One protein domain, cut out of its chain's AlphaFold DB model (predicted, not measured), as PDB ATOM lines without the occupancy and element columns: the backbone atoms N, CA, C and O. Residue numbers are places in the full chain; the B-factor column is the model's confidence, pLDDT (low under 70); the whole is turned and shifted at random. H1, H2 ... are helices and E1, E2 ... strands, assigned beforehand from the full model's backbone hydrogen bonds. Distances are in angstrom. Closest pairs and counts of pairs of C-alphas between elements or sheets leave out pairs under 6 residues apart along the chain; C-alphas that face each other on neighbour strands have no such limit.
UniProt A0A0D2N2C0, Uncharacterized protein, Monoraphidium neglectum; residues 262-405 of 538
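Overview. This is residues 262 to 405 of the 538 residues of an uncharacterized protein of Monoraphidium neglectum (UniProt A0A0D2N2C0). With little regular structure, this is one small sheet curled like part of a barrel, with long loops; unnamed residues 262 to 289 lie at one end and H2 at the other. The folded sheet bends back into two leaves, E1 and E5 facing E3 and E2, with E4 as hinge. The printed part has 144 residues, 43 in named elements H1 E1 H2 E2 E3 H3 E4 E5; the antiparallel order is E1 E5 E4 E3 E2. Its class is mixed; it is compact, radius of gyration of the C-alphas 15.2 A, spans 52 by 35 by 22 A.

Along the chain. H1, residues 290 to 293, begins at C-alpha (-14.548, -7.000, -37.098). E1, 309 to 316, 18.6 A, bends by 73 degrees at 312. H2 is 324 to 327, E2 335 to 339, E3 352 to 359, 21.3 A. H3 is 368 to 371, E4 377 to 380; E5, 399 to 404, ends at (-5.947, 5.358, -46.205).

Arrangement. Within hydrogen-bond range are N 311 and O 402 of E1 and E5, 2.8 A; N 401 and O 379 of hairpin E4 and E5, 2.9 A; N 378 and O 355 of E4 and E3, 2.9 A; N 338 and O 356 of hairpin E2 and E3, 2.8 A. H1 and H3 only graze the sheet; H2 is not on it. The helices are too short for O i to N i+4 pairs; the O i to N i+3 pair is within range in H2 and H3, not H1.

Size, cuts and confidence. The farthest C-alphas, Thr 267 and Pro 324, are 51.8 A apart. The printed part has no cut. Links H1 to E1, E2 to E3 and E4 to E5 are long. Model pLDDT is under 70 in 52 printed residues, among them 262 to 294.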
ATOM      1  N   ASP A 262     -19.762  -5.163 -30.081       56.16
ATOM      2  CA  ASP A 262     -20.041  -3.722 -30.148       56.16
ATOM      3  C   ASP A 262     -19.476  -3.043 -31.411       56.16
ATOM      4  O   ASP A 262     -19.827  -1.911 -31.732       56.16
ATOM      5  N   MET A 263     -18.620  -3.745 -32.159       46.78
ATOM      6  CA  MET A 263     -18.027  -3.291 -33.419       46.78
ATOM      7  C   MET A 263     -18.550  -4.058 -34.648       46.78
ATOM      8  O   MET A 263     -17.976  -3.972 -35.743       46.78
ATOM      9  N   CYS A 264     -19.616  -4.837 -34.465       50.00
ATOM     10  CA  CYS A 264     -20.250  -5.688 -35.463       50.00
ATOM     11  C   CYS A 264     -21.644  -5.170 -35.835       50.00
ATOM     12  O   CYS A 264     -22.408  -4.771 -34.968       50.00
ATOM     13  N   ASP A 265     -22.017  -5.247 -37.113       47.06
ATOM     14  CA  ASP A 265     -23.426  -5.147 -37.514       47.06
ATOM     15  C   ASP A 265     -24.161  -6.451 -37.145       47.06
ATOM     16  O   ASP A 265     -23.903  -7.508 -37.737       47.06
ATOM     17  N   GLU A 266     -25.059  -6.379 -36.160       48.03
ATOM     18  CA  GLU A 266     -25.826  -7.516 -35.628       48.03
ATOM     19  C   GLU A 266     -26.718  -8.191 -36.686       48.03
ATOM     20  O   GLU A 266     -27.007  -9.383 -36.585       48.03
ATOM     21  N   THR A 267     -27.089  -7.482 -37.758       48.56
ATOM     22  CA  THR A 267     -27.941  -8.031 -38.829       48.56
ATOM     23  C   THR A 267     -27.208  -8.992 -39.772       48.56
ATOM     24  O   THR A 267     -27.829  -9.649 -40.607       48.56
ATOM     25  N   SER A 268     -25.881  -9.105 -39.646       48.44
ATOM     26  CA  SER A 268     -25.016  -9.863 -40.561       48.44
ATOM     27  C   SER A 268     -24.507 -11.202 -39.999       48.44
ATOM     28  O   SER A 268     -23.610 -11.806 -40.591       48.44
ATOM     29  N   LEU A 269     -25.049 -11.687 -38.875       45.12
ATOM     30  CA  LEU A 269     -24.624 -12.926 -38.204       45.12
ATOM     31  C   LEU A 269     -25.086 -14.195 -38.953       45.12
ATOM     32  O   LEU A 269     -25.931 -14.957 -38.491       45.12
ATOM     33  N   GLY A 270     -24.511 -14.435 -40.132       41.09
ATOM     34  CA  GLY A 270     -24.706 -15.642 -40.936       41.09
ATOM     35  C   GLY A 270     -23.476 -16.556 -40.933       41.09
ATOM     36  O   GLY A 270     -22.512 -16.311 -41.651       41.09
ATOM     37  N   LEU A 271     -23.542 -17.635 -40.147       39.03
ATOM     38  CA  LEU A 271     -22.835 -18.929 -40.273       39.03
ATOM     39  C   LEU A 271     -21.296 -19.021 -40.343       39.03
ATOM     40  O   LEU A 271     -20.793 -20.140 -40.326       39.03
ATOM     41  N   LEU A 272     -20.516 -17.939 -40.348       43.47
ATOM     42  CA  LEU A 272     -19.046 -18.035 -40.294       43.47
ATOM     43  C   LEU A 272     -18.417 -16.834 -39.575       43.47
ATOM     44  O   LEU A 272     -17.840 -16.007 -40.263       43.47
ATOM     45  N   ASN A 273     -18.527 -16.710 -38.244       43.25
ATOM     46  CA  ASN A 273     -17.721 -15.840 -37.348       43.25
ATOM     47  C   ASN A 273     -17.129 -14.533 -37.943       43.25
ATOM     48  O   ASN A 273     -15.986 -14.177 -37.661       43.25
ATOM     49  N   THR A 274     -17.860 -13.817 -38.796       43.94
ATOM     50  CA  THR A 274     -17.350 -12.652 -39.525       43.94
ATOM     51  C   THR A 274     -18.448 -11.613 -39.539       43.94
ATOM     52  O   THR A 274     -19.461 -11.766 -40.214       43.94
ATOM     53  N   CYS A 275     -18.268 -10.555 -38.752       41.78
ATOM     54  CA  CYS A 275     -19.210  -9.450 -38.776       41.78
ATOM     55  C   CYS A 275     -18.891  -8.504 -39.933       41.78
ATOM     56  O   CYS A 275     -17.728  -8.211 -40.230       41.78
ATOM     57  N   ARG A 276     -19.945  -7.967 -40.542       40.84
ATOM     58  CA  ARG A 276     -19.865  -6.822 -41.446       40.84
ATOM     59  C   ARG A 276     -19.550  -5.579 -40.604       40.84
ATOM     60  O   ARG A 276     -20.139  -5.395 -39.542       40.84
ATOM     61  N   ALA A 277     -18.588  -4.762 -41.031       45.09
ATOM     62  CA  ALA A 277     -18.295  -3.499 -40.355       45.09
ATOM     63  C   ALA A 277     -19.473  -2.530 -40.562       45.09
ATOM     64  O   ALA A 277     -19.852  -2.272 -41.707       45.09
ATOM     65  N   ALA A 278     -20.046  -2.009 -39.475       40.91
ATOM     66  CA  ALA A 278     -21.097  -1.000 -39.548       40.91
ATOM     67  C   ALA A 278     -20.500   0.357 -39.971       40.91
ATOM     68  O   ALA A 278     -19.482   0.800 -39.441       40.91
ATOM     69  N   ARG A 279     -21.127   1.014 -40.952       40.31
ATOM     70  CA  ARG A 279     -20.888   2.432 -41.279       40.31
ATOM     71  C   ARG A 279     -21.677   3.323 -40.299       40.31
ATOM     72  O   ARG A 279     -22.733   2.876 -39.860       40.31
ATOM     73  N   PRO A 280     -21.280   4.590 -40.056       43.53
ATOM     74  CA  PRO A 280     -20.095   5.297 -40.551       43.53
ATOM     75  C   PRO A 280     -18.961   5.340 -39.509       43.53
ATOM     76  O   PRO A 280     -19.204   5.412 -38.308       43.53
ATOM     77  N   PHE A 281     -17.707   5.344 -39.968       46.88
ATOM     78  CA  PHE A 281     -16.550   5.573 -39.099       46.88
ATOM     79  C   PHE A 281     -16.549   7.045 -38.663       46.88
ATOM     80  O   PHE A 281     -16.107   7.919 -39.399       46.88
ATOM     81  N   THR A 282     -17.088   7.351 -37.485       36.56
ATOM     82  CA  THR A 282     -17.255   8.734 -36.999       36.56
ATOM     83  C   THR A 282     -15.988   9.342 -36.395       36.56
ATOM     84  O   THR A 282     -16.045  10.407 -35.787       36.56
ATOM     85  N   SER A 283     -14.822   8.715 -36.566       39.41
ATOM     86  CA  SER A 283     -13.561   9.270 -36.077       39.41
ATOM     87  C   SER A 283     -12.443   9.125 -37.105       39.41
ATOM     88  O   SER A 283     -12.350   8.121 -37.806       39.41
ATOM     89  N   SER A 284     -11.547  10.111 -37.137       38.44
ATOM     90  CA  SER A 284     -10.273  10.085 -37.872       38.44
ATOM     91  C   SER A 284      -9.325   8.967 -37.418       38.44
ATOM     92  O   SER A 284      -8.293   8.738 -38.041       38.44
ATOM     93  N   LYS A 285      -9.676   8.241 -36.351       43.19
ATOM     94  CA  LYS A 285      -9.086   6.954 -36.003       43.19
ATOM     95  C   LYS A 285      -9.921   5.896 -36.708       43.19
ATOM     96  O   LYS A 285     -11.091   5.708 -36.383       43.19
ATOM     97  N   CYS A 286      -9.335   5.202 -37.672       48.81
ATOM     98  CA  CYS A 286      -9.973   4.050 -38.293       48.81
ATOM     99  C   CYS A 286     -10.052   2.922 -37.257       48.81
ATOM    100  O   CYS A 286      -9.222   2.015 -37.232       48.81
ATOM    101  N   VAL A 287     -11.020   2.995 -36.345       50.09
ATOM    102  CA  VAL A 287     -11.319   1.916 -35.410       50.09
ATOM    103  C   VAL A 287     -12.093   0.888 -36.231       50.09
ATOM    104  O   VAL A 287     -13.319   0.888 -36.295       50.09
ATOM    105  N   GLY A 288     -11.335   0.139 -37.033       46.59
ATOM    106  CA  GLY A 288     -11.852  -0.764 -38.044       46.59
ATOM    107  C   GLY A 288     -12.740  -1.822 -37.418       46.59
ATOM    108  O   GLY A 288     -12.504  -2.263 -36.296       46.59
ATOM    109  N   GLY A 289     -13.773  -2.205 -38.164       51.19
ATOM    110  CA  GLY A 289     -14.713  -3.230 -37.736       51.19
ATOM    111  C   GLY A 289     -14.051  -4.592 -37.506       51.19
ATOM    112  O   GLY A 289     -12.837  -4.732 -37.372       51.19
ATOM    113  N   CYS A 290     -14.871  -5.632 -37.516       48.94
ATOM    114  CA  CYS A 290     -14.548  -7.000 -37.098       48.94
ATOM    115  C   CYS A 290     -13.209  -7.622 -37.563       48.94
ATOM    116  O   CYS A 290     -12.679  -8.534 -36.928       48.94
ATOM    117  N   CYS A 291     -12.630  -7.139 -38.663       57.94
ATOM    118  CA  CYS A 291     -11.325  -7.591 -39.135       57.94
ATOM    119  C   CYS A 291     -10.151  -7.135 -38.246       57.94
ATOM    120  O   CYS A 291      -9.184  -7.878 -38.104       57.94
ATOM    121  N   ILE A 292     -10.215  -5.943 -37.632       57.19
ATOM    122  CA  ILE A 292      -9.137  -5.451 -36.753       57.19
ATOM    123  C   ILE A 292      -9.161  -6.176 -35.407       57.19
ATOM    124  O   ILE A 292      -8.110  -6.587 -34.922       57.19
ATOM    125  N   SER A 293     -10.345  -6.410 -34.837       54.62
ATOM    126  CA  SER A 293     -10.487  -7.108 -33.552       54.62
ATOM    127  C   SER A 293     -10.114  -8.592 -33.626       54.62
ATOM    128  O   SER A 293      -9.529  -9.124 -32.686       54.62
ATOM    129  N   SER A 294     -10.385  -9.253 -34.754       65.38
ATOM    130  CA  SER A 294      -9.961 -10.641 -35.002       65.38
ATOM    131  C   SER A 294      -8.506 -10.768 -35.479       65.38
ATOM    132  O   SER A 294      -7.983 -11.877 -35.596       65.38
ATOM    133  N   GLY A 295      -7.848  -9.643 -35.787       77.62
ATOM    134  CA  GLY A 295      -6.497  -9.599 -36.339       77.62
ATOM    135  C   GLY A 295      -6.371 -10.132 -37.767       77.62
ATOM    136  O   GLY A 295      -5.247 -10.223 -38.261       77.62
ATOM    137  N   LYS A 296      -7.480 -10.478 -38.442       83.38
ATOM    138  CA  LYS A 296      -7.476 -11.053 -39.792       83.38
ATOM    139  C   LYS A 296      -8.548 -10.460 -40.707       83.38
ATOM    140  O   LYS A 296      -9.722 -10.374 -40.374       83.38
ATOM    141  N   CYS A 297      -8.129 -10.163 -41.930       84.19
ATOM    142  CA  CYS A 297      -8.934  -9.686 -43.044       84.19
ATOM    143  C   CYS A 297      -9.124 -10.769 -44.104       84.19
ATOM    144  O   CYS A 297      -8.211 -11.537 -44.413       84.19
ATOM    145  N   LYS A 298     -10.287 -10.795 -44.756       80.50
ATOM    146  CA  LYS A 298     -10.560 -11.766 -45.824       80.50
ATOM    147  C   LYS A 298      -9.688 -11.522 -47.055       80.50
ATOM    148  O   LYS A 298      -9.139 -12.469 -47.612       80.50
ATOM    149  N   TYR A 299      -9.545 -10.264 -47.457       83.44
ATOM    150  CA  TYR A 299      -8.809  -9.867 -48.662       83.44
ATOM    151  C   TYR A 299      -7.479  -9.208 -48.298       83.44
ATOM    152  O   TYR A 299      -7.323  -8.767 -47.170       83.44
ATOM    153  N   GLY A 300      -6.520  -9.137 -49.220       85.25
ATOM    154  CA  GLY A 300      -5.231  -8.452 -49.006       85.25
ATOM    155  C   GLY A 300      -5.237  -6.976 -49.429       85.25
ATOM    156  O   GLY A 300      -4.177  -6.401 -49.667       85.25
ATOM    157  N   ASN A 301      -6.420  -6.385 -49.623       86.62
ATOM    158  CA  ASN A 301      -6.596  -4.996 -50.049       86.62
ATOM    159  C   ASN A 301      -7.442  -4.226 -49.025       86.62
ATOM    160  O   ASN A 301      -8.309  -4.796 -48.363       86.62
ATOM    161  N   CYS A 302      -7.188  -2.933 -48.866       87.50
ATOM    162  CA  CYS A 302      -7.878  -2.133 -47.854       87.50
ATOM    163  C   CYS A 302      -9.372  -1.960 -48.174       87.50
ATOM    164  O   CYS A 302     -10.222  -2.086 -47.289       87.50
ATOM    165  N   PHE A 303      -9.695  -1.769 -49.457       83.44
ATOM    166  CA  PHE A 303     -11.050  -1.453 -49.910       83.44
ATOM    167  C   PHE A 303     -12.047  -2.590 -49.673       83.44
ATOM    168  O   PHE A 303     -13.105  -2.368 -49.087       83.44
ATOM    169  N   ALA A 304     -11.715  -3.827 -50.053       79.19
ATOM    170  CA  ALA A 304     -12.637  -4.955 -49.913       79.19
ATOM    171  C   ALA A 304     -12.819  -5.408 -48.458       79.19
ATOM    172  O   ALA A 304     -13.757  -6.151 -48.173       79.19
ATOM    173  N   ASN A 305     -11.951  -4.966 -47.543       79.62
ATOM    174  CA  ASN A 305     -12.126  -5.172 -46.105       79.62
ATOM    175  C   ASN A 305     -12.759  -3.963 -45.392       79.62
ATOM    176  O   ASN A 305     -12.921  -3.999 -44.176       79.62
ATOM    177  N   GLY A 306     -13.105  -2.892 -46.117       78.44
ATOM    178  CA  GLY A 306     -13.685  -1.686 -45.524       78.44
ATOM    179  C   GLY A 306     -12.713  -0.885 -44.650       78.44
ATOM    180  O   GLY A 306     -13.158  -0.148 -43.779       78.44
ATOM    181  N   LEU A 307     -11.400  -1.019 -44.871       80.31
ATOM    182  CA  LEU A 307     -10.350  -0.292 -44.141       80.31
ATOM    183  C   LEU A 307      -9.972   1.047 -44.802       80.31
ATOM    184  O   LEU A 307      -9.035   1.705 -44.361       80.31
ATOM    185  N   GLY A 308     -10.668   1.439 -45.872       85.75
ATOM    186  CA  GLY A 308     -10.342   2.601 -46.700       85.75
ATOM    187  C   GLY A 308      -9.757   2.201 -48.054       85.75
ATOM    188  O   GLY A 308      -9.962   1.085 -48.523       85.75
ATOM    189  N   THR A 309      -9.040   3.110 -48.706       88.81
ATOM    190  CA  THR A 309      -8.340   2.821 -49.971       88.81
ATOM    191  C   THR A 309      -6.914   2.356 -49.696       88.81
ATOM    192  O   THR A 309      -6.338   2.709 -48.669       88.81
ATOM    193  N   ASP A 310      -6.325   1.543 -50.574       89.94
ATOM    194  CA  ASP A 310      -4.895   1.246 -50.468       89.94
ATOM    195  C   ASP A 310      -4.124   2.554 -50.697       89.94
ATOM    196  O   ASP A 310      -4.260   3.189 -51.747       89.94
ATOM    197  N   ALA A 311      -3.313   2.980 -49.727       88.31
ATOM    198  CA  ALA A 311      -2.340   4.023 -49.998       88.31
ATOM    199  C   ALA A 311      -1.422   3.507 -51.116       88.31
ATOM    200  O   ALA A 311      -1.099   2.318 -51.151       88.31
ATOM    201  N   GLY A 312      -0.974   4.378 -52.022       88.12
ATOM    202  CA  GLY A 312       0.019   4.044 -53.056       88.12
ATOM    203  C   GLY A 312       1.416   3.759 -52.481       88.12
ATOM    204  O   GLY A 312       2.416   4.217 -53.026       88.12
ATOM    205  N   LEU A 313       1.469   3.079 -51.335       85.62
ATOM    206  CA  LEU A 313       2.611   2.805 -50.494       85.62
ATOM    207  C   LEU A 313       2.556   1.330 -50.067       85.62
ATOM    208  O   LEU A 313       1.731   0.935 -49.241       85.62
ATOM    209  N   ALA A 314       3.439   0.524 -50.654       86.75
ATOM    210  CA  ALA A 314       3.716  -0.838 -50.218       86.75
ATOM    211  C   ALA A 314       5.044  -0.840 -49.455       86.75
ATOM    212  O   ALA A 314       6.047  -0.330 -49.952       86.75
ATOM    213  N   CYS A 315       5.028  -1.392 -48.248       90.44
ATOM    214  CA  CYS A 315       6.151  -1.401 -47.326       90.44
ATOM    215  C   CYS A 315       6.621  -2.835 -47.079       90.44
ATOM    216  O   CYS A 315       5.819  -3.769 -47.086       90.44
ATOM    217  N   PHE A 316       7.918  -3.015 -46.827       85.75
ATOM    218  CA  PHE A 316       8.504  -4.334 -46.585       85.75
ATOM    219  C   PHE A 316       9.181  -4.388 -45.220       85.75
ATOM    220  O   PHE A 316      10.046  -3.573 -44.905       85.75
ATOM    221  N   GLY A 317       8.803  -5.376 -44.413       81.38
ATOM    222  CA  GLY A 317       9.419  -5.586 -43.110       81.38
ATOM    223  C   GLY A 317       9.195  -4.436 -42.134       81.38
ATOM    224  O   GLY A 317       8.236  -3.668 -42.238       81.38
ATOM    225  N   THR A 318      10.111  -4.318 -41.177       70.00
ATOM    226  CA  THR A 318      10.126  -3.243 -40.179       70.00
ATOM    227  C   THR A 318      10.745  -1.947 -40.709       70.00
ATOM    228  O   THR A 318      10.758  -0.959 -39.989       70.00
ATOM    229  N   ASN A 319      11.291  -1.933 -41.937       72.12
ATOM    230  CA  ASN A 319      12.037  -0.809 -42.535       72.12
ATOM    231  C   ASN A 319      13.066  -0.155 -41.586       72.12
ATOM    232  O   ASN A 319      13.458   0.995 -41.788       72.12
ATOM    233  N   ALA A 320      13.522  -0.887 -40.565       69.56
ATOM    234  CA  ALA A 320      14.492  -0.450 -39.567       69.56
ATOM    235  C   ALA A 320      15.926  -0.698 -40.052       69.56
ATOM    236  O   ALA A 320      16.798  -1.076 -39.273       69.56
ATOM    237  N   LEU A 321      16.164  -0.564 -41.361       62.72
ATOM    238  CA  LEU A 321      17.502  -0.732 -41.904       62.72
ATOM    239  C   LEU A 321      18.356   0.451 -41.430       62.72
ATOM    240  O   LEU A 321      17.991   1.590 -41.713       62.72
ATOM    241  N   PRO A 322      19.505   0.215 -40.772       58.38
ATOM    242  CA  PRO A 322      20.411   1.273 -40.314       58.38
ATOM    243  C   PRO A 322      21.142   1.987 -41.466       58.38
ATOM    244  O   PRO A 322      22.135   2.675 -41.247       58.38
ATOM    245  N   SER A 323      20.693   1.816 -42.714       55.53
ATOM    246  CA  SER A 323      21.372   2.368 -43.876       55.53
ATOM    247  C   SER A 323      20.910   3.804 -44.148       55.53
ATOM    248  O   SER A 323      19.705   4.028 -44.292       55.53
ATOM    249  N   PRO A 324      21.833   4.767 -44.341       60.75
ATOM    250  CA  PRO A 324      21.499   6.117 -44.803       60.75
ATOM    251  C   PRO A 324      20.780   6.136 -46.168       60.75
ATOM    252  O   PRO A 324      20.150   7.130 -46.517       60.75
ATOM    253  N   LEU A 325      20.784   5.021 -46.915       54.94
ATOM    254  CA  LEU A 325      19.997   4.851 -48.142       54.94
ATOM    255  C   LEU A 325      18.483   4.754 -47.887       54.94
ATOM    256  O   LEU A 325      17.703   4.995 -48.805       54.94
ATOM    257  N   ALA A 326      18.041   4.464 -46.657       57.12
ATOM    258  CA  ALA A 326      16.620   4.488 -46.305       57.12
ATOM    259  C   ALA A 326      16.020   5.907 -46.387       57.12
ATOM    260  O   ALA A 326      14.832   6.044 -46.680       57.12
ATOM    261  N   LEU A 327      16.834   6.958 -46.207       56.41
ATOM    262  CA  LEU A 327      16.405   8.353 -46.366       56.41
ATOM    263  C   LEU A 327      16.258   8.785 -47.835       56.41
ATOM    264  O   LEU A 327      15.505   9.713 -48.122       56.41
ATOM    265  N   LEU A 328      16.910   8.105 -48.782       62.53
ATOM    266  CA  LEU A 328      16.948   8.481 -50.204       62.53
ATOM    267  C   LEU A 328      15.758   7.931 -51.013       62.53
ATOM    268  O   LEU A 328      15.904   7.508 -52.157       62.53
ATOM    269  N   GLY A 329      14.556   7.961 -50.428       76.38
ATOM    270  CA  GLY A 329      13.305   7.730 -51.160       76.38
ATOM    271  C   GLY A 329      12.440   6.566 -50.678       76.38
ATOM    272  O   GLY A 329      11.383   6.325 -51.268       76.38
ATOM    273  N   ASN A 330      12.810   5.863 -49.597       85.06
ATOM    274  CA  ASN A 330      11.892   4.901 -48.990       85.06
ATOM    275  C   ASN A 330      10.841   5.635 -48.144       85.06
ATOM    276  O   ASN A 330      11.060   5.982 -46.985       85.06
ATOM    277  N   ARG A 331       9.651   5.811 -48.719       91.06
ATOM    278  CA  ARG A 331       8.482   6.398 -48.044       91.06
ATOM    279  C   ARG A 331       8.032   5.611 -46.799       91.06
ATOM    280  O   ARG A 331       7.295   6.163 -45.989       91.06
ATOM    281  N   CYS A 332       8.469   4.359 -46.643       92.44
ATOM    282  CA  CYS A 332       8.221   3.502 -45.482       92.44
ATOM    283  C   CYS A 332       9.374   3.483 -44.465       92.44
ATOM    284  O   CYS A 332       9.316   2.700 -43.519       92.44
ATOM    285  N   GLY A 333      10.433   4.279 -44.658       90.31
ATOM    286  CA  GLY A 333      11.589   4.310 -43.758       90.31
ATOM    287  C   GLY A 333      11.168   4.503 -42.300       90.31
ATOM    288  O   GLY A 333      10.400   5.416 -41.996       90.31
ATOM    289  N   HIS A 334      11.643   3.618 -41.416       90.44
ATOM    290  CA  HIS A 334      11.300   3.589 -39.989       90.44
ATOM    291  C   HIS A 334       9.802   3.428 -39.659       90.44
ATOM    292  O   HIS A 334       9.384   3.733 -38.540       90.44
ATOM    293  N   LEU A 335       8.994   2.922 -40.592       92.31
ATOM    294  CA  LEU A 335       7.619   2.501 -40.338       92.31
ATOM    295  C   LEU A 335       7.511   0.978 -40.325       92.31
ATOM    296  O   LEU A 335       8.130   0.276 -41.128       92.31
ATOM    297  N   ALA A 336       6.640   0.474 -39.459       92.69
ATOM    298  CA  ALA A 336       6.259  -0.929 -39.408       92.69
ATOM    299  C   ALA A 336       4.745  -1.065 -39.259       92.69
ATOM    300  O   ALA A 336       4.087  -0.184 -38.713       92.69
ATOM    301  N   CYS A 337       4.195  -2.198 -39.687       92.69
ATOM    302  CA  CYS A 337       2.827  -2.555 -39.340       92.69
ATOM    303  C   CYS A 337       2.831  -3.421 -38.080       92.69
ATOM    304  O   CYS A 337       3.224  -4.589 -38.129       92.69
ATOM    305  N   LYS A 338       2.421  -2.855 -36.942       91.25
ATOM    306  CA  LYS A 338       2.266  -3.591 -35.685       91.25
ATOM    307  C   LYS A 338       0.967  -4.385 -35.727       91.25
ATOM    308  O   LYS A 338      -0.103  -3.795 -35.824       91.25
ATOM    309  N   LEU A 339       1.064  -5.706 -35.648       89.25
ATOM    310  CA  LEU A 339      -0.069  -6.622 -35.675       89.25
ATOM    311  C   LEU A 339      -1.068  -6.310 -34.559       89.25
ATOM    312  O   LEU A 339      -0.683  -6.126 -33.405       89.25
ATOM    313  N   ALA A 340      -2.357  -6.332 -34.898       84.56
ATOM    314  CA  ALA A 340      -3.433  -6.234 -33.914       84.56
ATOM    315  C   ALA A 340      -3.456  -7.463 -32.987       84.56
ATOM    316  O   ALA A 340      -3.759  -7.345 -31.802       84.56
ATOM    317  N   VAL A 341      -3.082  -8.634 -33.520       83.06
ATOM    318  CA  VAL A 341      -2.922  -9.884 -32.768       83.06
ATOM    319  C   VAL A 341      -1.485 -10.391 -32.933       83.06
ATOM    320  O   VAL A 341      -1.114 -10.815 -34.036       83.06
ATOM    321  N   PRO A 342      -0.662 -10.382 -31.866       84.00
ATOM    322  CA  PRO A 342       0.690 -10.925 -31.913       84.00
ATOM    323  C   PRO A 342       0.708 -12.380 -32.394       84.00
ATOM    324  O   PRO A 342      -0.074 -13.220 -31.953       84.00
ATOM    325  N   GLY A 343       1.613 -12.697 -33.317       81.94
ATOM    326  CA  GLY A 343       1.737 -14.032 -33.897       81.94
ATOM    327  C   GLY A 343       0.655 -14.393 -34.911       81.94
ATOM    328  O   GLY A 343       0.583 -15.560 -35.308       81.94
ATOM    329  N   CYS A 344      -0.159 -13.427 -35.353       84.88
ATOM    330  CA  CYS A 344      -1.024 -13.624 -36.505       84.88
ATOM    331  C   CYS A 344      -0.203 -14.124 -37.705       84.88
ATOM    332  O   CYS A 344       0.866 -13.600 -38.012       84.88
ATOM    333  N   LYS A 345      -0.716 -15.163 -38.375       84.56
ATOM    334  CA  LYS A 345      -0.153 -15.704 -39.618       84.56
ATOM    335  C   LYS A 345      -1.153 -15.549 -40.752       84.56
ATOM    336  O   LYS A 345      -2.267 -16.084 -40.648       84.56
ATOM    337  N   THR A 346      -0.734 -14.875 -41.820       83.69
ATOM    338  CA  THR A 346      -1.502 -14.782 -43.061       83.69
ATOM    339  C   THR A 346      -1.553 -16.141 -43.741       83.69
ATOM    340  O   THR A 346      -0.541 -16.833 -43.836       83.69
ATOM    341  N   THR A 347      -2.741 -16.555 -44.190       80.25
ATOM    342  CA  THR A 347      -2.903 -17.829 -44.901       80.25
ATOM    343  C   THR A 347      -3.111 -17.601 -46.395       80.25
ATOM    344  O   THR A 347      -3.702 -16.607 -46.812       80.25
ATOM    345  N   PHE A 348      -2.634 -18.543 -47.211       73.06
ATOM    346  CA  PHE A 348      -2.705 -18.462 -48.674       73.06
ATOM    347  C   PHE A 348      -4.151 -18.420 -49.212       73.06
ATOM    348  O   PHE A 348      -4.392 -17.905 -50.297       73.06
ATOM    349  N   LEU A 349      -5.124 -18.932 -48.447       71.38
ATOM    350  CA  LEU A 349      -6.542 -19.006 -48.824       71.38
ATOM    351  C   LEU A 349      -7.402 -17.898 -48.178       71.38
ATOM    352  O   LEU A 349      -8.622 -18.030 -48.096       71.38
ATOM    353  N   GLY A 350      -6.778 -16.802 -47.733       65.69
ATOM    354  CA  GLY A 350      -7.438 -15.675 -47.064       65.69
ATOM    355  C   GLY A 350      -7.086 -15.574 -45.578       65.69
ATOM    356  O   GLY A 350      -6.401 -16.423 -45.018       65.69
ATOM    357  N   GLY A 351      -7.515 -14.509 -44.903       79.62
ATOM    358  CA  GLY A 351      -7.126 -14.273 -43.506       79.62
ATOM    359  C   GLY A 351      -5.759 -13.601 -43.397       79.62
ATOM    360  O   GLY A 351      -4.856 -14.129 -42.750       79.62
ATOM    361  N   ASN A 352      -5.635 -12.458 -44.064       88.12
ATOM    362  CA  ASN A 352      -4.492 -11.558 -44.045       88.12
ATOM    363  C   ASN A 352      -4.407 -10.841 -42.710       88.12
ATOM    364  O   ASN A 352      -5.397 -10.275 -42.253       88.12
ATOM    365  N   CYS A 353      -3.240 -10.848 -42.094       90.69
ATOM    366  CA  CYS A 353      -3.055 -10.186 -40.822       90.69
ATOM    367  C   CYS A 353      -3.190  -8.675 -40.961       90.69
ATOM    368  O   CYS A 353      -2.700  -8.078 -41.922       90.69
ATOM    369  N   VAL A 354      -3.857  -8.065 -39.989       91.00
ATOM    370  CA  VAL A 354      -3.993  -6.611 -39.911       91.00
ATOM    371  C   VAL A 354      -3.322  -6.056 -38.679       91.00
ATOM    372  O   VAL A 354      -3.096  -6.748 -37.682       91.00
ATOM    373  N   GLY A 355      -3.005  -4.777 -38.767       91.38
ATOM    374  CA  GLY A 355      -2.339  -4.049 -37.717       91.38
ATOM    375  C   GLY A 355      -2.510  -2.550 -37.859       91.38
ATOM    376  O   GLY A 355      -3.343  -2.065 -38.628       91.38
ATOM    377  N   THR A 356      -1.670  -1.836 -37.128       91.69
ATOM    378  CA  THR A 356      -1.581  -0.382 -37.148       91.69
ATOM    379  C   THR A 356      -0.170   0.024 -37.535       91.69
ATOM    380  O   THR A 356       0.810  -0.549 -37.055       91.69
ATOM    381  N   VAL A 357      -0.053   1.018 -38.406       92.38
ATOM    382  CA  VAL A 357       1.231   1.597 -38.777       92.38
ATOM    383  C   VAL A 357       1.813   2.296 -37.557       92.38
ATOM    384  O   VAL A 357       1.181   3.178 -36.974       92.38
ATOM    385  N   VAL A 358       3.026   1.922 -37.175       92.50
ATOM    386  CA  VAL A 358       3.767   2.540 -36.078       92.50
ATOM    387  C   VAL A 358       5.112   3.050 -36.568       92.50
ATOM    388  O   VAL A 358       5.704   2.504 -37.501       92.50
ATOM    389  N   ALA A 359       5.593   4.099 -35.910       92.31
ATOM    390  CA  ALA A 359       6.947   4.593 -36.078       92.31
ATOM    391  C   ALA A 359       7.908   3.783 -35.196       92.31
ATOM    392  O   ALA A 359       7.627   3.555 -34.020       92.31
ATOM    393  N   LEU A 360       9.038   3.362 -35.760       90.44
ATOM    394  CA  LEU A 360      10.144   2.731 -35.030       90.44
ATOM    395  C   LEU A 360      11.259   3.721 -34.667       90.44
ATOM    396  O   LEU A 360      12.221   3.350 -34.002       90.44
ATOM    397  N   ALA A 361      11.143   4.963 -35.130       88.94
ATOM    398  CA  ALA A 361      12.081   6.049 -34.891       88.94
ATOM    399  C   ALA A 361      11.316   7.333 -34.530       88.94
ATOM    400  O   ALA A 361      10.085   7.376 -34.614       88.94
ATOM    401  N   ASN A 362      12.037   8.384 -34.138       89.00
ATOM    402  CA  ASN A 362      11.419   9.677 -33.840       89.00
ATOM    403  C   ASN A 362      10.729  10.255 -35.084       89.00
ATOM    404  O   ASN A 362      11.189  10.055 -36.206       89.00
ATOM    405  N   ALA A 363       9.655  11.027 -34.889       83.56
ATOM    406  CA  ALA A 363       8.867  11.599 -35.988       83.56
ATOM    407  C   ALA A 363       9.707  12.437 -36.976       83.56
ATOM    408  O   ALA A 363       9.404  12.459 -38.165       83.56
ATOM    409  N   SER A 364      10.791  13.066 -36.506       85.69
ATOM    410  CA  SER A 364      11.748  13.824 -37.328       85.69
ATOM    411  C   SER A 364      12.590  12.965 -38.281       85.69
ATOM    412  O   SER A 364      13.171  13.497 -39.221       85.69
ATOM    413  N   GLN A 365      12.661  11.652 -38.050       87.06
ATOM    414  CA  GLN A 365      13.401  10.686 -38.871       87.06
ATOM    415  C   GLN A 365      12.492   9.961 -39.873       87.06
ATOM    416  O   GLN A 365      12.972   9.187 -40.701       87.06
ATOM    417  N   LEU A 366      11.177  10.186 -39.801       88.56
ATOM    418  CA  LEU A 366      10.217   9.595 -40.723       88.56
ATOM    419  C   LEU A 366      10.182  10.386 -42.029       88.56
ATOM    420  O   LEU A 366      10.203  11.616 -42.038       88.56
ATOM    421  N   HIS A 367      10.024   9.680 -43.147       91.56
ATOM    422  CA  HIS A 367       9.728  10.335 -44.416       91.56
ATOM    423  C   HIS A 367       8.380  11.084 -44.308       91.56
ATOM    424  O   HIS A 367       7.399  10.460 -43.895       91.56
ATOM    425  N   PRO A 368       8.251  12.360 -44.732       89.88
ATOM    426  CA  PRO A 368       7.023  13.144 -44.540       89.88
ATOM    427  C   PRO A 368       5.756  12.471 -45.090       89.88
ATOM    428  O   PRO A 368       4.718  12.434 -44.434       89.88
ATOM    429  N   GLN A 369       5.857  11.854 -46.275       89.94
ATOM    430  CA  GLN A 369       4.740  11.111 -46.880       89.94
ATOM    431  C   GLN A 369       4.385   9.812 -46.143       89.94
ATOM    432  O   GLN A 369       3.280   9.315 -46.326       89.94
ATOM    433  N   GLY A 370       5.306   9.240 -45.366       90.12
ATOM    434  CA  GLY A 370       5.055   8.064 -44.535       90.12
ATOM    435  C   GLY A 370       4.524   8.444 -43.153       90.12
ATOM    436  O   GLY A 370       3.616   7.798 -42.642       90.12
ATOM    437  N   ALA A 371       5.048   9.529 -42.576       92.31
ATOM    438  CA  ALA A 371       4.705  10.014 -41.242       92.31
ATOM    439  C   ALA A 371       3.203  10.287 -41.074       92.31
ATOM    440  O   ALA A 371       2.634   9.967 -40.033       92.31
ATOM    441  N   GLN A 372       2.543  10.795 -42.121       92.31
ATOM    442  CA  GLN A 372       1.091  11.025 -42.126       92.31
ATOM    443  C   GLN A 372       0.259   9.750 -41.911       92.31
ATOM    444  O   GLN A 372      -0.921   9.848 -41.598       92.31
ATOM    445  N   TYR A 373       0.850   8.567 -42.098       91.81
ATOM    446  CA  TYR A 373       0.166   7.290 -41.953       91.81
ATOM    447  C   TYR A 373       0.389   6.624 -40.595       91.81
ATOM    448  O   TYR A 373      -0.164   5.556 -40.361       91.81
ATOM    449  N   VAL A 374       1.167   7.208 -39.679       91.25
ATOM    450  CA  VAL A 374       1.293   6.657 -38.321       91.25
ATOM    451  C   VAL A 374      -0.088   6.633 -37.655       91.25
ATOM    452  O   VAL A 374      -0.796   7.635 -37.630       91.25
ATOM    453  N   GLY A 375      -0.490   5.471 -37.141       87.75
ATOM    454  CA  GLY A 375      -1.826   5.239 -36.586       87.75
ATOM    455  C   GLY A 375      -2.873   4.760 -37.598       87.75
ATOM    456  O   GLY A 375      -3.965   4.371 -37.185       87.75
ATOM    457  N   HIS A 376      -2.564   4.731 -38.898       90.19
ATOM    458  CA  HIS A 376      -3.458   4.157 -39.904       90.19
ATOM    459  C   HIS A 376      -3.469   2.623 -39.845       90.19
ATOM    460  O   HIS A 376      -2.478   2.015 -39.429       90.19
ATOM    461  N   PRO A 377      -4.553   1.968 -40.293       91.12
ATOM    462  CA  PRO A 377      -4.569   0.529 -40.459       91.12
ATOM    463  C   PRO A 377      -3.591   0.100 -41.547       91.12
ATOM    464  O   PRO A 377      -3.340   0.808 -42.524       91.12
ATOM    465  N   CYS A 378      -3.067  -1.103 -41.390       92.81
ATOM    466  CA  CYS A 378      -2.232  -1.753 -42.380       92.81
ATOM    467  C   CYS A 378      -2.567  -3.238 -42.472       92.81
ATOM    468  O   CYS A 378      -3.101  -3.836 -41.535       92.81
ATOM    469  N   ILE A 379      -2.286  -3.819 -43.634       92.31
ATOM    470  CA  ILE A 379      -2.635  -5.200 -43.955       92.31
ATOM    471  C   ILE A 379      -1.460  -5.921 -44.610       92.31
ATOM    472  O   ILE A 379      -0.814  -5.378 -45.507       92.31
ATOM    473  N   GLU A 380      -1.185  -7.150 -44.172       91.75
ATOM    474  CA  GLU A 380      -0.253  -8.053 -44.846       91.75
ATOM    475  C   GLU A 380      -0.849  -8.431 -46.203       91.75
ATOM    476  O   GLU A 380      -1.953  -8.962 -46.282       91.75
ATOM    477  N   SER A 381      -0.157  -8.118 -47.294       86.38
ATOM    478  CA  SER A 381      -0.698  -8.331 -48.644       86.38
ATOM    479  C   SER A 381      -0.258  -9.652 -49.270       86.38
ATOM    480  O   SER A 381      -0.868 -10.102 -50.240       86.38
ATOM    481  N   LEU A 382       0.790 -10.273 -48.725       81.69
ATOM    482  CA  LEU A 382       1.342 -11.531 -49.206       81.69
ATOM    483  C   LEU A 382       1.576 -12.477 -48.028       81.69
ATOM    484  O   LEU A 382       2.145 -12.046 -47.028       81.69
ATOM    485  N   PRO A 383       1.199 -13.763 -48.143       73.75
ATOM    486  CA  PRO A 383       1.519 -14.744 -47.124       73.75
ATOM    487  C   PRO A 383       3.033 -14.841 -46.978       73.75
ATOM    488  O   PRO A 383       3.772 -15.063 -47.939       73.75
ATOM    489  N   THR A 384       3.484 -14.693 -45.747       60.16
ATOM    490  CA  THR A 384       4.860 -14.936 -45.357       60.16
ATOM    491  C   THR A 384       5.211 -16.412 -45.577       60.16
ATOM    492  O   THR A 384       4.765 -17.295 -44.845       60.16
ATOM    493  N   SER A 385       6.043 -16.707 -46.586       52.69
ATOM    494  CA  SER A 385       6.906 -17.903 -46.553       52.69
ATOM    495  C   SER A 385       7.709 -17.897 -45.243       52.69
ATOM    496  O   SER A 385       7.858 -16.828 -44.655       52.69
ATOM    497  N   PRO A 386       8.213 -19.037 -44.734       46.91
ATOM    498  CA  PRO A 386       8.861 -19.087 -43.425       46.91
ATOM    499  C   PRO A 386      10.233 -18.402 -43.485       46.91
ATOM    500  O   PRO A 386      11.256 -19.074 -43.531       46.91
ATOM    501  N   LEU A 387      10.277 -17.072 -43.537       44.00
ATOM    502  CA  LEU A 387      11.512 -16.347 -43.276       44.00
ATOM    503  C   LEU A 387      11.633 -16.119 -41.765       44.00
ATOM    504  O   LEU A 387      10.678 -16.269 -40.997       44.00
ATOM    505  N   ALA A 388      12.881 -15.887 -41.380       44.12
ATOM    506  CA  ALA A 388      13.451 -16.010 -40.050       44.12
ATOM    507  C   ALA A 388      12.545 -15.556 -38.890       44.12
ATOM    508  O   ALA A 388      11.951 -14.480 -38.911       44.12
ATOM    509  N   GLN A 389      12.498 -16.377 -37.834       44.22
ATOM    510  CA  GLN A 389      11.951 -15.983 -36.536       44.22
ATOM    511  C   GLN A 389      12.721 -14.771 -36.009       44.22
ATOM    512  O   GLN A 389      13.880 -14.885 -35.620       44.22
ATOM    513  N   ILE A 390      12.064 -13.618 -35.966       50.03
ATOM    514  CA  ILE A 390      12.529 -12.460 -35.203       50.03
ATOM    515  C   ILE A 390      11.941 -12.569 -33.788       50.03
ATOM    516  O   ILE A 390      10.842 -13.101 -33.605       50.03
ATOM    517  N   ALA A 391      12.669 -12.072 -32.787       53.00
ATOM    518  CA  ALA A 391      12.346 -12.226 -31.366       53.00
ATOM    519  C   ALA A 391      10.963 -11.675 -30.948       53.00
ATOM    520  O   ALA A 391      10.412 -12.128 -29.948       53.00
ATOM    521  N   SER A 392      10.362 -10.756 -31.717       64.94
ATOM    522  CA  SER A 392       9.027 -10.209 -31.443       64.94
ATOM    523  C   SER A 392       8.037 -10.545 -32.565       64.94
ATOM    524  O   SER A 392       8.102 -10.040 -33.683       64.94
ATOM    525  N   LYS A 393       7.046 -11.390 -32.254       77.06
ATOM    526  CA  LYS A 393       5.934 -11.763 -33.156       77.06
ATOM    527  C   LYS A 393       4.895 -10.636 -33.314       77.06
ATOM    528  O   LYS A 393       3.730 -10.907 -33.590       77.06
ATOM    529  N   GLU A 394       5.287  -9.387 -33.081       85.00
ATOM    530  CA  GLU A 394       4.385  -8.233 -32.988       85.00
ATOM    531  C   GLU A 394       4.256  -7.444 -34.292       85.00
ATOM    532  O   GLU A 394       3.367  -6.607 -34.397       85.00
ATOM    533  N   PHE A 395       5.106  -7.689 -35.292       86.88
ATOM    534  CA  PHE A 395       5.149  -6.888 -36.516       86.88
ATOM    535  C   PHE A 395       4.954  -7.733 -37.770       86.88
ATOM    536  O   PHE A 395       5.400  -8.881 -37.846       86.88
ATOM    537  N   ILE A 396       4.326  -7.134 -38.782       80.69
ATOM    538  CA  ILE A 396       4.318  -7.683 -40.134       80.69
ATOM    539  C   ILE A 396       5.702  -7.471 -40.723       80.69
ATOM    540  O   ILE A 396       6.204  -6.351 -40.816       80.69
ATOM    541  N   TRP A 397       6.316  -8.575 -41.111       74.75
ATOM    542  CA  TRP A 397       7.719  -8.608 -41.485       74.75
ATOM    543  C   TRP A 397       7.921  -8.851 -42.997       74.75
ATOM    544  O   TRP A 397       9.040  -8.753 -43.493       74.75
ATOM    545  N   ALA A 398       6.838  -9.079 -43.751       79.38
ATOM    546  CA  ALA A 398       6.837  -9.123 -45.216       79.38
ATOM    547  C   ALA A 398       6.187  -7.878 -45.836       79.38
ATOM    548  O   ALA A 398       6.277  -6.787 -45.282       79.38
ATOM    549  N   ASN A 399       5.582  -8.039 -47.016       88.44
ATOM    550  CA  ASN A 399       4.922  -6.979 -47.761       88.44
ATOM    551  C   ASN A 399       3.586  -6.604 -47.108       88.44
ATOM    552  O   ASN A 399       2.642  -7.403 -47.097       88.44
ATOM    553  N   TRP A 400       3.485  -5.376 -46.621       92.69
ATOM    554  CA  TRP A 400       2.264  -4.813 -46.065       92.69
ATOM    555  C   TRP A 400       1.900  -3.492 -46.739       92.69
ATOM    556  O   TRP A 400       2.747  -2.768 -47.257       92.69
ATOM    557  N   LYS A 401       0.605  -3.185 -46.748       93.50
ATOM    558  CA  LYS A 401       0.053  -1.957 -47.326       93.50
ATOM    559  C   LYS A 401      -0.544  -1.088 -46.241       93.50
ATOM    560  O   LYS A 401      -1.106  -1.607 -45.277       93.50
ATOM    561  N   VAL A 402      -0.448   0.222 -46.425       93.19
ATOM    562  CA  VAL A 402      -1.170   1.196 -45.606       93.19
ATOM    563  C   VAL A 402      -2.578   1.368 -46.155       93.19
ATOM    564  O   VAL A 402      -2.772   1.510 -47.362       93.19
ATOM    565  N   CYS A 403      -3.555   1.417 -45.262       91.19
ATOM    566  CA  CYS A 403      -4.931   1.731 -45.588       91.19
ATOM    567  C   CYS A 403      -5.217   3.206 -45.284       91.19
ATOM    568  O   CYS A 403      -5.108   3.679 -44.150       91.19
ATOM    569  N   ASN A 404      -5.558   3.966 -46.322       89.12
ATOM    570  CA  ASN A 404      -5.947   5.358 -46.205       89.12
ATOM    571  C   ASN A 404      -7.455   5.459 -45.952       89.12
ATOM    572  O   ASN A 404      -8.263   5.268 -46.864       89.12
ATOM    573  N   CYS A 405      -7.820   5.769 -44.711       75.44
ATOM    574  CA  CYS A 405      -9.212   5.910 -44.289       75.44
ATOM    575  C   CYS A 405      -9.723   7.350 -44.341       75.44
ATOM    576  O   CYS A 405     -10.783   7.624 -43.785       75.44
TER     577      CYS A 405